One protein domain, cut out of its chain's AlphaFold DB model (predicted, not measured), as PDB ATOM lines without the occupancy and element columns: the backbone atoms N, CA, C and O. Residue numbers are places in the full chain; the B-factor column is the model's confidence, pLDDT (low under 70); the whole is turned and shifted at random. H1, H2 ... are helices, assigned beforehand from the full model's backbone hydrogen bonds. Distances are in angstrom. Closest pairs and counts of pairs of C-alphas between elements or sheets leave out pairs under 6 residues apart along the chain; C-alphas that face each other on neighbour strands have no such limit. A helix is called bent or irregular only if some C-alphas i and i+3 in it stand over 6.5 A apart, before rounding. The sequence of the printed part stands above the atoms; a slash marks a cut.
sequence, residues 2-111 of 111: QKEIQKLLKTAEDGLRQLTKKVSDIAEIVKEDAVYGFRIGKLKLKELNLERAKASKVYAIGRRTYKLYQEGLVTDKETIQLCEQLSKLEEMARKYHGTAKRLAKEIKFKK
ATOM      1  N   GLN A   2     287.438 357.418 404.678       63.50
ATOM      2  CA  GLN A   2     288.805 357.360 404.082       63.50
ATOM      3  C   GLN A   2     288.889 356.622 402.731       63.50
ATOM      4  O   GLN A   2     289.601 357.062 401.828       63.50
ATOM      5  N   LYS A   3     288.115 355.543 402.557       72.19
ATOM      6  CA  LYS A   3     288.016 354.816 401.278       72.19
ATOM      7  C   LYS A   3     287.395 355.658 400.156       72.19
ATOM      8  O   LYS A   3     287.770 355.498 399.001       72.19
ATOM      9  N   GLU A   4     286.467 356.555 400.482       72.00
ATOM     10  CA  GLU A   4     285.802 357.422 399.498       72.00
ATOM     11  C   GLU A   4     286.711 358.560 399.059       72.00
ATOM     12  O   GLU A   4     286.820 358.824 397.868       72.00
ATOM     13  N   ILE A   5     287.461 359.147 399.990       70.88
ATOM     14  CA  ILE A   5     288.461 360.164 399.664       70.88
ATOM     15  C   ILE A   5     289.580 359.577 398.793       70.88
ATOM     16  O   ILE A   5     289.944 360.168 397.779       70.88
ATOM     17  N   GLN A   6     290.073 358.373 399.103       75.19
ATOM     18  CA  GLN A   6     291.031 357.683 398.227       75.19
ATOM     19  C   GLN A   6     290.457 357.403 396.833       75.19
ATOM     20  O   GLN A   6     291.173 357.496 395.837       75.19
ATOM     21  N   LYS A   7     289.162 357.081 396.747       81.56
ATOM     22  CA  LYS A   7     288.472 356.886 395.471       81.56
ATOM     23  C   LYS A   7     288.373 358.196 394.681       81.56
ATOM     24  O   LYS A   7     288.610 358.178 393.476       81.56
ATOM     25  N   LEU A   8     288.089 359.321 395.340       73.81
ATOM     26  CA  LEU A   8     288.068 360.652 394.720       73.81
ATOM     27  C   LEU A   8     289.452 361.070 394.205       73.81
ATOM     28  O   LEU A   8     289.558 361.534 393.072       73.81
ATOM     29  N   LEU A   9     290.511 360.839 394.988       73.56
ATOM     30  CA  LEU A   9     291.891 361.118 394.574       73.56
ATOM     31  C   LEU A   9     292.301 360.272 393.363       73.56
ATOM     32  O   LEU A   9     292.772 360.827 392.373       73.56
ATOM     33  N   LYS A  10     292.025 358.960 393.383       79.94
ATOM     34  CA  LYS A  10     292.238 358.092 392.212       79.94
ATOM     35  C   LYS A  10     291.461 358.566 390.988       79.94
ATOM     36  O   LYS A  10     292.006 358.605 389.895       79.94
ATOM     37  N   THR A  11     290.210 358.985 391.171       80.50
ATOM     38  CA  THR A  11     289.378 359.497 390.070       80.50
ATOM     39  C   THR A  11     289.976 360.770 389.460       80.50
ATOM     40  O   THR A  11     289.945 360.945 388.242       80.50
ATOM     41  N   ALA A  12     290.554 361.651 390.282       75.38
ATOM     42  CA  ALA A  12     291.242 362.848 389.807       75.38
ATOM     43  C   ALA A  12     292.540 362.514 389.046       75.38
ATOM     44  O   ALA A  12     292.785 363.080 387.977       75.38
ATOM     45  N   GLU A  13     293.344 361.572 389.554       78.19
ATOM     46  CA  GLU A  13     294.550 361.072 388.877       78.19
ATOM     47  C   GLU A  13     294.218 360.418 387.529       78.19
ATOM     48  O   GLU A  13     294.847 360.725 386.511       78.19
ATOM     49  N   ASP A  14     293.186 359.575 387.494       83.62
ATOM     50  CA  ASP A  14     292.697 358.939 386.272       83.62
ATOM     51  C   ASP A  14     292.189 359.979 385.267       83.62
ATOM     52  O   ASP A  14     292.477 359.872 384.072       83.62
ATOM     53  N   GLY A  15     291.506 361.027 385.737       78.56
ATOM     54  CA  GLY A  15     291.060 362.146 384.907       78.56
ATOM     55  C   GLY A  15     292.220 362.881 384.231       78.56
ATOM     56  O   GLY A  15     292.207 363.073 383.015       78.56
ATOM     57  N   LEU A  16     293.268 363.233 384.983       77.38
ATOM     58  CA  LEU A  16     294.477 363.848 384.420       77.38
ATOM     59  C   LEU A  16     295.170 362.926 383.412       77.38
ATOM     60  O   LEU A  16     295.569 363.367 382.333       77.38
ATOM     61  N   ARG A  17     295.270 361.632 383.727       83.31
ATOM     62  CA  ARG A  17     295.884 360.642 382.837       83.31
ATOM     63  C   ARG A  17     295.105 360.485 381.531       83.31
ATOM     64  O   ARG A  17     295.719 360.370 380.471       83.31
ATOM     65  N   GLN A  18     293.775 360.508 381.590       81.81
ATOM     66  CA  GLN A  18     292.920 360.485 380.404       81.81
ATOM     67  C   GLN A  18     293.086 361.745 379.553       81.81
ATOM     68  O   GLN A  18     293.140 361.633 378.332       81.81
ATOM     69  N   LEU A  19     293.229 362.926 380.164       74.94
ATOM     70  CA  LEU A  19     293.506 364.158 379.417       74.94
ATOM     71  C   LEU A  19     294.835 364.077 378.669       74.94
ATOM     72  O   LEU A  19     294.888 364.423 377.492       74.94
ATOM     73  N   THR A  20     295.886 363.571 379.318       76.88
ATOM     74  CA  THR A  20     297.188 363.363 378.670       76.88
ATOM     75  C   THR A  20     297.087 362.371 377.512       76.88
ATOM     76  O   THR A  20     297.617 362.645 376.440       76.88
ATOM     77  N   LYS A  21     296.355 361.261 377.681       82.94
ATOM     78  CA  LYS A  21     296.115 360.298 376.593       82.94
ATOM     79  C   LYS A  21     295.355 360.918 375.423       82.94
ATOM     80  O   LYS A  21     295.825 360.822 374.300       82.94
ATOM     81  N   LYS A  22     294.265 361.651 375.682       78.88
ATOM     82  CA  LYS A  22     293.499 362.346 374.631       78.88
ATOM     83  C   LYS A  22     294.371 363.310 373.819       78.88
ATOM     84  O   LYS A  22     294.140 363.470 372.628       78.88
ATOM     85  N   VAL A  23     295.361 363.958 374.441       75.00
ATOM     86  CA  VAL A  23     296.333 364.805 373.723       75.00
ATOM     87  C   VAL A  23     297.206 363.971 372.783       75.00
ATOM     88  O   VAL A  23     297.404 364.379 371.639       75.00
ATOM     89  N   SER A  24     297.699 362.817 373.236       76.38
ATOM     90  CA  SER A  24     298.492 361.900 372.410       76.38
ATOM     91  C   SER A  24     297.684 361.313 371.248       76.38
ATOM     92  O   SER A  24     298.149 361.356 370.115       76.38
ATOM     93  N   ASP A  25     296.448 360.870 371.496       76.06
ATOM     94  CA  ASP A  25     295.574 360.277 370.472       76.06
ATOM     95  C   ASP A  25     295.256 361.281 369.345       76.06
ATOM     96  O   ASP A  25     295.198 360.929 368.167       76.06
ATOM     97  N   ILE A  26     295.098 362.570 369.679       71.44
ATOM     98  CA  ILE A  26     294.919 363.641 368.683       71.44
ATOM     99  C   ILE A  26     296.144 363.757 367.769       71.44
ATOM    100  O   ILE A  26     295.988 364.008 366.575       71.44
ATOM    101  N   ALA A  27     297.350 363.582 368.310       72.00
ATOM    102  CA  ALA A  27     298.582 363.663 367.533       72.00
ATOM    103  C   ALA A  27     298.753 362.475 366.570       72.00
ATOM    104  O   ALA A  27     299.398 362.634 365.533       72.00
ATOM    105  N   GLU A  28     298.179 361.311 366.884       71.00
ATOM    106  CA  GLU A  28     298.180 360.131 366.010       71.00
ATOM    107  C   GLU A  28     297.128 360.240 364.896       71.00
ATOM    108  O   GLU A  28     297.468 360.082 363.727       71.00
ATOM    109  N   ILE A  29     295.891 360.640 365.215       66.19
ATOM    110  CA  ILE A  29     294.793 360.768 364.232       66.19
ATOM    111  C   ILE A  29     295.103 361.795 363.129       66.19
ATOM    112  O   ILE A  29     294.667 361.650 361.988       66.19
ATOM    113  N   VAL A  30     295.869 362.843 363.444       61.50
ATOM    114  CA  VAL A  30     296.297 363.845 362.451       61.50
ATOM    115  C   VAL A  30     297.285 363.259 361.426       61.50
ATOM    116  O   VAL A  30     297.423 363.826 360.344       61.50
ATOM    117  N   LYS A  31     297.952 362.132 361.722       64.50
ATOM    118  CA  LYS A  31     298.951 361.509 360.833       64.50
ATOM    119  C   LYS A  31     298.367 360.527 359.815       64.50
ATOM    120  O   LYS A  31     298.988 360.352 358.772       64.50
ATOM    121  N   GLU A  32     297.235 359.882 360.099       64.06
ATOM    122  CA  GLU A  32     296.762 358.730 359.308       64.06
ATOM    123  C   GLU A  32     295.900 359.087 358.084       64.06
ATOM    124  O   GLU A  32     295.865 358.305 357.139       64.06
ATOM    125  N   ASP A  33     295.256 360.261 358.028       58.06
ATOM    126  CA  ASP A  33     294.545 360.717 356.821       58.06
ATOM    127  C   ASP A  33     294.328 362.244 356.835       58.06
ATOM    128  O   ASP A  33     293.744 362.788 357.772       58.06
ATOM    129  N   ALA A  34     294.792 362.978 355.821       61.84
ATOM    130  CA  ALA A  34     294.903 364.442 355.904       61.84
ATOM    131  C   ALA A  34     293.540 365.163 355.956       61.84
ATOM    132  O   ALA A  34     293.393 366.173 356.645       61.84
ATOM    133  N   VAL A  35     292.520 364.656 355.254       62.97
ATOM    134  CA  VAL A  35     291.201 365.316 355.170       62.97
ATOM    135  C   VAL A  35     290.263 364.846 356.286       62.97
ATOM    136  O   VAL A  35     289.614 365.668 356.945       62.97
ATOM    137  N   TYR A  36     290.207 363.535 356.540       60.06
ATOM    138  CA  TYR A  36     289.397 362.960 357.618       60.06
ATOM    139  C   TYR A  36     290.016 363.209 358.998       60.06
ATOM    140  O   TYR A  36     289.311 363.647 359.914       60.06
ATOM    141  N   GLY A  37     291.336 363.065 359.126       68.75
ATOM    142  CA  GLY A  37     292.095 363.395 360.332       68.75
ATOM    143  C   GLY A  37     292.015 364.876 360.698       68.75
ATOM    144  O   GLY A  37     291.940 365.204 361.880       68.75
ATOM    145  N   PHE A  38     291.886 365.792 359.727       73.38
ATOM    146  CA  PHE A  38     291.665 367.214 360.025       73.38
ATOM    147  C   PHE A  38     290.284 367.490 360.638       73.38
ATOM    148  O   PHE A  38     290.172 368.227 361.622       73.38
ATOM    149  N   ARG A  39     289.211 366.894 360.095       78.06
ATOM    150  CA  ARG A  39     287.849 367.070 360.639       78.06
ATOM    151  C   ARG A  39     287.716 366.445 362.028       78.06
ATOM    152  O   ARG A  39     287.195 367.099 362.936       78.06
ATOM    153  N   ILE A  40     288.224 365.224 362.207       78.19
ATOM    154  CA  ILE A  40     288.226 364.527 363.501       78.19
ATOM    155  C   ILE A  40     289.125 365.266 364.497       78.19
ATOM    156  O   ILE A  40     288.695 365.547 365.615       78.19
ATOM    157  N   GLY A  41     290.321 365.678 364.074       76.81
ATOM    158  CA  GLY A  41     291.249 366.469 364.877       76.81
ATOM    159  C   GLY A  41     290.622 367.774 365.367       76.81
ATOM    160  O   GLY A  41     290.703 368.091 366.551       76.81
ATOM    161  N   LYS A  42     289.890 368.499 364.509       83.19
ATOM    162  CA  LYS A  42     289.179 369.728 364.903       83.19
ATOM    163  C   LYS A  42     288.096 369.472 365.956       83.19
ATOM    164  O   LYS A  42     287.957 370.269 366.885       83.19
ATOM    165  N   LEU A  43     287.328 368.387 365.832       82.81
ATOM    166  CA  LEU A  43     286.325 368.004 366.834       82.81
ATOM    167  C   LEU A  43     286.982 367.596 368.158       82.81
ATOM    168  O   LEU A  43     286.564 368.064 369.216       82.81
ATOM    169  N   LYS A  44     288.059 366.810 368.105       79.38
ATOM    170  CA  LYS A  44     288.809 366.388 369.291       79.38
ATOM    171  C   LYS A  44     289.515 367.542 369.998       79.38
ATOM    172  O   LYS A  44     289.530 367.586 371.224       79.38
ATOM    173  N   LEU A  45     290.025 368.527 369.260       82.88
ATOM    174  CA  LEU A  45     290.564 369.757 369.842       82.88
ATOM    175  C   LEU A  45     289.484 370.564 370.572       82.88
ATOM    176  O   LEU A  45     289.738 371.083 371.658       82.88
ATOM    177  N   LYS A  46     288.267 370.650 370.017       86.94
ATOM    178  CA  LYS A  46     287.131 371.275 370.716       86.94
ATOM    179  C   LYS A  46     286.778 370.519 371.999       86.94
ATOM    180  O   LYS A  46     286.604 371.161 373.029       86.94
ATOM    181  N   GLU A  47     286.724 369.188 371.946       83.75
ATOM    182  CA  GLU A  47     286.505 368.329 373.120       83.75
ATOM    183  C   GLU A  47     287.567 368.594 374.200       83.75
ATOM    184  O   GLU A  47     287.237 368.897 375.344       83.75
ATOM    185  N   LEU A  48     288.848 368.584 373.822       83.75
ATOM    186  CA  LEU A  48     289.964 368.847 374.731       83.75
ATOM    187  C   LEU A  48     289.899 370.252 375.343       83.75
ATOM    188  O   LEU A  48     290.193 370.425 376.525       83.75
ATOM    189  N   ASN A  49     289.513 371.263 374.564       85.62
ATOM    190  CA  ASN A  49     289.358 372.627 375.066       85.62
ATOM    191  C   ASN A  49     288.229 372.733 376.098       85.62
ATOM    192  O   ASN A  49     288.404 373.406 377.113       85.62
ATOM    193  N   LEU A  50     287.104 372.047 375.877       89.62
ATOM    194  CA  LEU A  50     286.013 371.980 376.853       89.62
ATOM    195  C   LEU A  50     286.455 371.270 378.136       89.62
ATOM    196  O   LEU A  50     286.200 371.773 379.230       89.62
ATOM    197  N   GLU A  51     287.177 370.157 378.020       84.69
ATOM    198  CA  GLU A  51     287.718 369.443 379.180       84.69
ATOM    199  C   GLU A  51     288.737 370.285 379.962       84.69
ATOM    200  O   GLU A  51     288.693 370.344 381.192       84.69
ATOM    201  N   ARG A  52     289.616 371.021 379.270       83.38
ATOM    202  CA  ARG A  52     290.537 371.980 379.905       83.38
ATOM    203  C   ARG A  52     289.790 373.101 380.619       83.38
ATOM    204  O   ARG A  52     290.142 373.443 381.747       83.38
ATOM    205  N   ALA A  53     288.758 373.662 379.990       89.06
ATOM    206  CA  ALA A  53     287.929 374.694 380.603       89.06
ATOM    207  C   ALA A  53     287.232 374.161 381.863       89.06
ATOM    208  O   ALA A  53     287.268 374.811 382.909       89.06
ATOM    209  N   LYS A  54     286.675 372.947 381.802       87.56
ATOM    210  CA  LYS A  54     286.085 372.255 382.952       87.56
ATOM    211  C   LYS A  54     287.107 372.050 384.073       87.56
ATOM    212  O   LYS A  54     286.837 372.445 385.205       87.56
ATOM    213  N   ALA A  55     288.289 371.514 383.769       85.50
ATOM    214  CA  ALA A  55     289.360 371.319 384.748       85.50
ATOM    215  C   ALA A  55     289.789 372.643 385.403       85.50
ATOM    216  O   ALA A  55     289.938 372.718 386.621       85.50
ATOM    217  N   SER A  56     289.903 373.717 384.614       87.44
ATOM    218  CA  SER A  56     290.200 375.061 385.117       87.44
ATOM    219  C   SER A  56     289.127 375.569 386.091       87.44
ATOM    220  O   SER A  56     289.464 376.118 387.142       87.44
ATOM    221  N   LYS A  57     287.838 375.346 385.799       93.00
ATOM    222  CA  LYS A  57     286.740 375.719 386.706       93.00
ATOM    223  C   LYS A  57     286.767 374.912 388.000       93.00
ATOM    224  O   LYS A  57     286.647 375.507 389.066       93.00
ATOM    225  N   VAL A  58     286.991 373.600 387.926       89.50
ATOM    226  CA  VAL A  58     287.135 372.743 389.116       89.50
ATOM    227  C   VAL A  58     288.310 373.205 389.978       89.50
ATOM    228  O   VAL A  58     288.161 373.345 391.189       89.50
ATOM    229  N   TYR A  59     289.450 373.531 389.364       88.00
ATOM    230  CA  TYR A  59     290.601 374.084 390.076       88.00
ATOM    231  C   TYR A  59     290.275 375.417 390.764       88.00
ATOM    232  O   TYR A  59     290.620 375.615 391.927       88.00
ATOM    233  N   ALA A  60     289.575 376.329 390.080       91.88
ATOM    234  CA  ALA A  60     289.166 377.608 390.658       91.88
ATOM    235  C   ALA A  60     288.204 377.431 391.845       91.88
ATOM    236  O   ALA A  60     288.362 378.111 392.861       91.88
ATOM    237  N   ILE A  61     287.254 376.495 391.738       92.19
ATOM    238  CA  ILE A  61     286.352 376.114 392.833       92.19
ATOM    239  C   ILE A  61     287.173 375.586 394.008       92.19
ATOM    240  O   ILE A  61     287.088 376.146 395.095       92.19
ATOM    241  N   GLY A  62     288.037 374.591 393.782       92.44
ATOM    242  CA  GLY A  62     288.890 374.019 394.827       92.44
ATOM    243  C   GLY A  62     289.768 375.066 395.512       92.44
ATOM    244  O   GLY A  62     289.836 375.108 396.737       92.44
ATOM    245  N   ARG A  63     290.370 375.985 394.746       93.50
ATOM    246  CA  ARG A  63     291.164 377.097 395.289       93.50
ATOM    247  C   ARG A  63     290.324 378.030 396.159       93.50
ATOM    248  O   ARG A  63     290.789 378.462 397.214       93.50
ATOM    249  N   ARG A  64     289.102 378.367 395.733       95.56
ATOM    250  CA  ARG A  64     288.201 379.208 396.530       95.56
ATOM    251  C   ARG A  64     287.770 378.489 397.806       95.56
ATOM    252  O   ARG A  64     287.818 379.110 398.863       95.56
ATOM    253  N   THR A  65     287.420 377.209 397.718       94.56
ATOM    254  CA  THR A  65     287.055 376.370 398.866       94.56
ATOM    255  C   THR A  65     288.200 376.257 399.866       94.56
ATOM    256  O   THR A  65     287.986 376.464 401.053       94.56
ATOM    257  N   TYR A  66     289.428 376.025 399.399       94.44
ATOM    258  CA  TYR A  66     290.598 375.957 400.275       94.44
ATOM    259  C   TYR A  66     290.861 377.289 400.989       94.44
ATOM    260  O   TYR A  66     291.163 377.302 402.178       94.44
ATOM    261  N   LYS A  67     290.656 378.424 400.306       94.50
ATOM    262  CA  LYS A  67     290.720 379.747 400.945       94.50
ATOM    263  C   LYS A  67     289.646 379.917 402.027       94.50
ATOM    264  O   LYS A  67     289.957 380.386 403.112       94.50
ATOM    265  N   LEU A  68     288.404 379.509 401.757       95.38
ATOM    266  CA  LEU A  68     287.326 379.542 402.758       95.38
ATOM    267  C   LEU A  68     287.636 378.632 403.957       95.38
ATOM    268  O   LEU A  68     287.326 378.987 405.090       95.38
ATOM    269  N   TYR A  69     288.276 377.484 403.722       95.81
ATOM    270  CA  TYR A  69     288.763 376.605 404.785       95.81
ATOM    271  C   TYR A  69     289.817 377.303 405.654       95.81
ATOM    272  O   TYR A  69     289.713 377.270 406.876       95.81
ATOM    273  N   GLN A  70     290.783 377.996 405.043       92.69
ATOM    274  CA  GLN A  70     291.790 378.781 405.772       92.69
ATOM    275  C   GLN A  70     291.172 379.929 406.588       92.69
ATOM    276  O   GLN A  70     291.702 380.289 407.632       92.69
ATOM    277  N   GLU A  71     290.048 380.480 406.127       95.69
ATOM    278  CA  GLU A  71     289.262 381.503 406.830       95.69
ATOM    279  C   GLU A  71     288.347 380.909 407.926       95.69
ATOM    280  O   GLU A  71     287.665 381.657 408.622       95.69
ATOM    281  N   GLY A  72     288.315 379.580 408.098       93.62
ATOM    282  CA  GLY A  72     287.473 378.897 409.087       93.62
ATOM    283  C   GLY A  72     285.984 378.843 408.725       93.62
ATOM    284  O   GLY A  72     285.153 378.551 409.580       93.62
ATOM    285  N   LEU A  73     285.632 379.121 407.466       94.19
ATOM    286  CA  LEU A  73     284.245 379.248 406.993       94.19
ATOM    287  C   LEU A  73     283.660 377.943 406.430       94.19
ATOM    288  O   LEU A  73     282.513 377.916 405.987       94.19
ATOM    289  N   VAL A  74     284.437 376.859 406.415       92.75
ATOM    290  CA  VAL A  74     283.990 375.539 405.956       92.75
ATOM    291  C   VAL A  74     283.612 374.696 407.167       92.75
ATOM    292  O   VAL A  74     284.452 374.423 408.016       92.75
ATOM    293  N   THR A  75     282.358 374.253 407.222       90.62
ATOM    294  CA  THR A  75     281.830 373.409 408.308       90.62
ATOM    295  C   THR A  75     281.669 371.945 407.907       90.62
ATOM    296  O   THR A  75     281.503 371.077 408.764       90.62
ATOM    297  N   ASP A  76     281.701 371.660 406.606       92.69
ATOM    298  CA  ASP A  76     281.556 370.312 406.078       92.69
ATOM    299  C   ASP A  76     282.793 369.454 406.386       92.69
ATOM    300  O   ASP A  76     283.925 369.804 406.039       92.69
ATOM    301  N   LYS A  77     282.569 368.302 407.029       90.94
ATOM    302  CA  LYS A  77     283.640 367.421 407.515       90.94
ATOM    303  C   LYS A  77     284.466 366.826 406.380       90.94
ATOM    304  O   LYS A  77     285.677 366.677 406.537       90.94
ATOM    305  N   GLU A  78     283.844 366.483 405.255       90.44
ATOM    306  CA  GLU A  78     284.561 365.902 404.115       90.44
ATOM    307  C   GLU A  78     285.455 366.943 403.442       90.44
ATOM    308  O   GLU A  78     286.631 366.686 403.173       90.44
ATOM    309  N   THR A  79     284.936 368.156 403.256       88.69
ATOM    310  CA  THR A  79     285.683 369.284 402.696       88.69
ATOM    311  C   THR A  79     286.862 369.670 403.587       88.69
ATOM    312  O   THR A  79     287.962 369.890 403.077       88.69
ATOM    313  N   ILE A  80     286.672 369.694 404.911       93.56
ATOM    314  CA  ILE A  80     287.756 369.914 405.881       93.56
ATOM    315  C   ILE A  80     288.853 368.858 405.710       93.56
ATOM    316  O   ILE A  80     290.018 369.216 405.548       93.56
ATOM    317  N   GLN A  81     288.498 367.569 405.671       92.44
ATOM    318  CA  GLN A  81     289.477 366.483 405.515       92.44
ATOM    319  C   GLN A  81     290.268 366.587 404.205       92.44
ATOM    320  O   GLN A  81     291.485 366.382 404.197       92.44
ATOM    321  N   LEU A  82     289.603 366.926 403.097       91.50
ATOM    322  CA  LEU A  82     290.267 367.151 401.811       91.50
ATOM    323  C   LEU A  82     291.247 368.331 401.878       91.50
ATOM    324  O   LEU A  82     292.362 368.241 401.362       91.50
ATOM    325  N   CYS A  83     290.868 369.418 402.551       93.25
ATOM    326  CA  CYS A  83     291.735 370.582 402.732       93.25
ATOM    327  C   CYS A  83     292.937 370.283 403.643       93.25
ATOM    328  O   CYS A  83     294.048 370.725 403.357       93.25
ATOM    329  N   GLU A  84     292.763 369.484 404.697       93.19
ATOM    330  CA  GLU A  84     293.870 369.033 405.551       93.19
ATOM    331  C   GLU A  84     294.881 368.172 404.784       93.19
ATOM    332  O   GLU A  84     296.095 368.340 404.929       93.19
ATOM    333  N   GLN A  85     294.395 367.249 403.951       90.38
ATOM    334  CA  GLN A  85     295.255 366.445 403.084       90.38
ATOM    335  C   GLN A  85     296.009 367.323 402.083       90.38
ATOM    336  O   GLN A  85     297.217 367.147 401.911       90.38
ATOM    337  N   LEU A  86     295.329 368.302 401.479       90.69
ATOM    338  CA  LEU A  86     295.954 369.274 400.584       90.69
ATOM    339  C   LEU A  86     297.052 370.079 401.298       90.69
ATOM    340  O   LEU A  86     298.160 370.180 400.777       90.69
ATOM    341  N   SER A  87     296.796 370.568 402.514       90.81
ATOM    342  CA  SER A  87     297.789 371.285 403.327       90.81
ATOM    343  C   SER A  87     299.045 370.446 403.594       90.81
ATOM    344  O   SER A  87     300.169 370.923 403.410       90.81
ATOM    345  N   LYS A  88     298.878 369.160 403.940       91.62
ATOM    346  CA  LYS A  88     300.003 368.226 404.135       91.62
ATOM    347  C   LYS A  88     300.820 368.038 402.855       91.62
ATOM    348  O   LYS A  88     302.051 368.041 402.911       91.62
ATOM    349  N   LEU A  89     300.160 367.901 401.702       89.06
ATOM    350  CA  LEU A  89     300.834 367.815 400.402       89.06
ATOM    351  C   LEU A  89     301.638 369.087 400.102       89.06
ATOM    352  O   LEU A  89     302.801 368.996 399.705       89.06
ATOM    353  N   GLU A  90     301.061 370.268 400.337       87.69
ATOM    354  CA  GLU A  90     301.757 371.545 400.151       87.69
ATOM    355  C   GLU A  90     302.969 371.686 401.079       87.69
ATOM    356  O   GLU A  90     304.022 372.170 400.659       87.69
ATOM    357  N   GLU A  91     302.852 371.267 402.340       88.31
ATOM    358  CA  GLU A  91     303.960 371.301 403.292       88.31
ATOM    359  C   GLU A  91     305.115 370.400 402.840       88.31
ATOM    360  O   GLU A  91     306.270 370.837 402.821       88.31
ATOM    361  N   MET A  92     304.812 369.171 402.415       87.44
ATOM    362  CA  MET A  92     305.812 368.261 401.857       87.44
ATOM    363  C   MET A  92     306.466 368.856 400.606       87.44
ATOM    364  O   MET A  92     307.693 368.901 400.520       87.44
ATOM    365  N   ALA A  93     305.677 369.390 399.670       86.62
ATOM    366  CA  ALA A  93     306.195 370.027 398.460       86.62
ATOM    367  C   ALA A  93     307.127 371.208 398.782       86.62
ATOM    368  O   ALA A  93     308.216 371.311 398.211       86.62
ATOM    369  N   ARG A  94     306.757 372.067 399.744       86.94
ATOM    370  CA  ARG A  94     307.609 373.173 400.219       86.94
ATOM    371  C   ARG A  94     308.937 372.669 400.782       86.94
ATOM    372  O   ARG A  94     309.977 373.244 400.456       86.94
ATOM    373  N   LYS A  95     308.929 371.587 401.574       88.12
ATOM    374  CA  LYS A  95     310.155 370.965 402.106       88.12
ATOM    375  C   LYS A  95     311.070 370.488 400.978       88.12
ATOM    376  O   LYS A  95     312.243 370.857 400.959       88.12
ATOM    377  N   TYR A  96     310.546 369.741 400.006       84.00
ATOM    378  CA  TYR A  96     311.345 369.263 398.871       84.00
ATOM    379  C   TYR A  96     311.890 370.410 398.010       84.00
ATOM    380  O   TYR A  96     313.075 370.402 397.672       84.00
ATOM    381  N   HIS A  97     311.083 371.436 397.719       77.69
ATOM    382  CA  HIS A  97     311.549 372.624 397.000       77.69
ATOM    383  C   HIS A  97     312.655 373.375 397.754       77.69
ATOM    384  O   HIS A  97     313.644 373.787 397.142       77.69
ATOM    385  N   GLY A  98     312.522 373.531 399.074       80.81
ATOM    386  CA  GLY A  98     313.546 374.142 399.921       80.81
ATOM    387  C   GLY A  98     314.863 373.366 399.885       80.81
ATOM    388  O   GLY A  98     315.922 373.954 399.657       80.81
ATOM    389  N   THR A  99     314.791 372.040 400.020       82.31
ATOM    390  CA  THR A  99     315.956 371.145 399.951       82.31
ATOM    391  C   THR A  99     316.634 371.200 398.586       82.31
ATOM    392  O   THR A  99     317.848 371.390 398.520       82.31
ATOM    393  N   ALA A 100     315.868 371.123 397.493       82.81
ATOM    394  CA  ALA A 100     316.404 371.231 396.137       82.81
ATOM    395  C   ALA A 100     317.123 372.572 395.916       82.81
ATOM    396  O   ALA A 100     318.231 372.610 395.382       82.81
ATOM    397  N   LYS A 101     316.538 373.681 396.392       83.12
ATOM    398  CA  LYS A 101     317.147 375.017 396.300       83.12
ATOM    399  C   LYS A 101     318.433 375.129 397.123       83.12
ATOM    400  O   LYS A 101     319.371 375.787 396.679       83.12
ATOM    401  N   ARG A 102     318.488 374.507 398.307       83.56
ATOM    402  CA  ARG A 102     319.694 374.472 399.149       83.56
ATOM    403  C   ARG A 102     320.820 373.695 398.468       83.56
ATOM    404  O   ARG A 102     321.900 374.249 398.293       83.56
ATOM    405  N   LEU A 103     320.537 372.484 397.989       83.19
ATOM    406  CA  LEU A 103     321.507 371.657 397.261       83.19
ATOM    407  C   LEU A 103     322.018 372.357 395.992       83.19
ATOM    408  O   LEU A 103     323.217 372.379 395.733       83.19
ATOM    409  N   ALA A 104     321.134 373.011 395.233       81.62
ATOM    410  CA  ALA A 104     321.528 373.778 394.052       81.62
ATOM    411  C   ALA A 104     322.479 374.946 394.383       81.62
ATOM    412  O   ALA A 104     323.354 375.270 393.579       81.62
ATOM    413  N   LYS A 105     322.330 375.580 395.556       79.12
ATOM    414  CA  LYS A 105     323.274 376.603 396.032       79.12
ATOM    415  C   LYS A 105     324.617 375.988 396.417       79.12
ATOM    416  O   LYS A 105     325.640 376.501 395.985       79.12
ATOM    417  N   GLU A 106     324.624 374.887 397.162       76.94
ATOM    418  CA  GLU A 106     325.856 374.194 397.570       76.94
ATOM    419  C   GLU A 106     326.688 373.721 396.366       76.94
ATOM    420  O   GLU A 106     327.909 373.843 396.375       76.94
ATOM    421  N   ILE A 107     326.036 373.257 395.293       74.69
ATOM    422  CA  ILE A 107     326.708 372.887 394.035       74.69
ATOM    423  C   ILE A 107     327.310 374.115 393.338       74.69
ATOM    424  O   ILE A 107     328.406 374.029 392.790       74.69
ATOM    425  N   LYS A 108     326.623 375.266 393.363       67.94
ATOM    426  CA  LYS A 108     327.135 376.516 392.775       67.94
ATOM    427  C   LYS A 108     328.303 377.126 393.552       67.94
ATOM    428  O   LYS A 108     329.115 377.783 392.926       67.94
ATOM    429  N   PHE A 109     328.387 376.924 394.868       57.34
ATOM    430  CA  PHE A 109     329.500 377.414 395.700       57.34
ATOM    431  C   PHE A 109     330.754 376.521 395.646       57.34
ATOM    432  O   PHE A 109     331.811 376.942 396.104       57.34
ATOM    433  N   LYS A 110     330.645 375.293 395.119       55.97
ATOM    434  CA  LYS A 110     331.770 374.355 394.936       55.97
ATOM    435  C   LYS A 110     332.422 374.417 393.545       55.97
ATOM    436  O   LYS A 110     333.373 373.676 393.309       55.97
ATOM    437  N   LYS A 111     331.894 375.235 392.633       50.69
ATOM    438  CA  LYS A 111     332.496 375.554 391.330       50.69
ATOM    439  C   LYS A 111     333.153 376.920 391.400       50.69
ATOM    440  O   LYS A 111     334.183 377.073 390.717       50.69
TER     441      LYS A 111
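What this domain is: This is residues 2 to 111 of the 111 residues of an uncharacterized protein of Elusimicrobia bacterium (UniProt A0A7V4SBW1). Two long helices, H1 and H2, make a helical hairpin opened as a narrow V, close together at the tight turn between them and spread at the other end, where a third long helix, H3, begins and turns off nearly at a right angle. H3 makes a corner with the far end of H2 and also begins near the first turns of H1; its residues 88 to 109 and the last two residues, 110 and 111, stick out as a long bare arm, and the whole has the outline of an L. The printed part has 110 residues with three named helices, in the order H1, H2, H3 along the chain, and no named strand; the class is all helix. The whole is extended, with a radius of gyration of the C-alphas of 20.5 A, and its outline is flat, with spans of 53 by 53 by 25 A.

How they stand to each other: The longest helix by residues is H2, residues 34 to 70. H1, residues 2 to 32, touches H2, with 14 pairs of C-alphas within 8 A. The closest C-alphas of the two are those of Val 30 and Gly 37, 4.7 A apart. Their lines stand at a shallow tilt of 26 degrees, they run opposite ways, and they form a helical hairpin. H1 touches H2 with residues 19 to 31 alone, and H2 touches H1 with residues 37 to 51 alone. H3, residues 77 to 109, only just touches H2, with 3 pairs of C-alphas within 8 A. H2 touches H3 with residues 66 to 69 alone, and H3 touches H2 with residues 80 to 83 alone. The closest C-alphas of H2 and H3 are those of Tyr 66 and Cys 83, 6.0 A apart. The lines of H2 and H3 are about perpendicular, at 79 degrees. H1 and H3 are close but not clearly touching, with 1 pair of C-alphas within 8 A. Their closest C-alphas are those of Ile 5 and Leu 82, 7.5 A apart. H1 and H3 run the same way at a steep tilt of 62 degrees. In the backbones of H2 and H3, every O i to N i+4 pair is within hydrogen-bond range; in H1, 25 of 27 are.

Where its parts are: H2 measures 52.0 A from its first to its last C-alpha, from C-alpha 34 at (294.903, 364.442, 355.904) to C-alpha 70 at (291.790, 378.781, 405.772). H1 measures 45.5 A and begins with C-alpha 2 at (288.805, 357.360, 404.082). H3 measures 48.4 A and ends with C-alpha 109 at (329.500, 377.414, 395.700). The helices are not bent.

The domain as a whole: The two C-alphas farthest apart are those of Tyr 36 and Lys 110, 57.6 A; the first and last printed C-alphas, of Gln 2 and Lys 111, are 49.0 A apart. The printed part has no cut and ends at residue 111, the chain's last residue. The link from H1 to H2 is tight, with 1 residue, and that from H2 to H3 is short, with 6 residues. Three stretches stand free: residues 31 to 36, of which 34 to 36 belong to H2; residues 56 to 61 of H2; and residues 88 to 111, of which 88 to 109 belong to H3. Without them the body has 74 residues and spans 51 by 24 by 16 A. The mean pLDDT of the printed part is 81.7; it is under 70 in 14 residues, namely residue 2, residues 29 to 37 and residues 108 to 111.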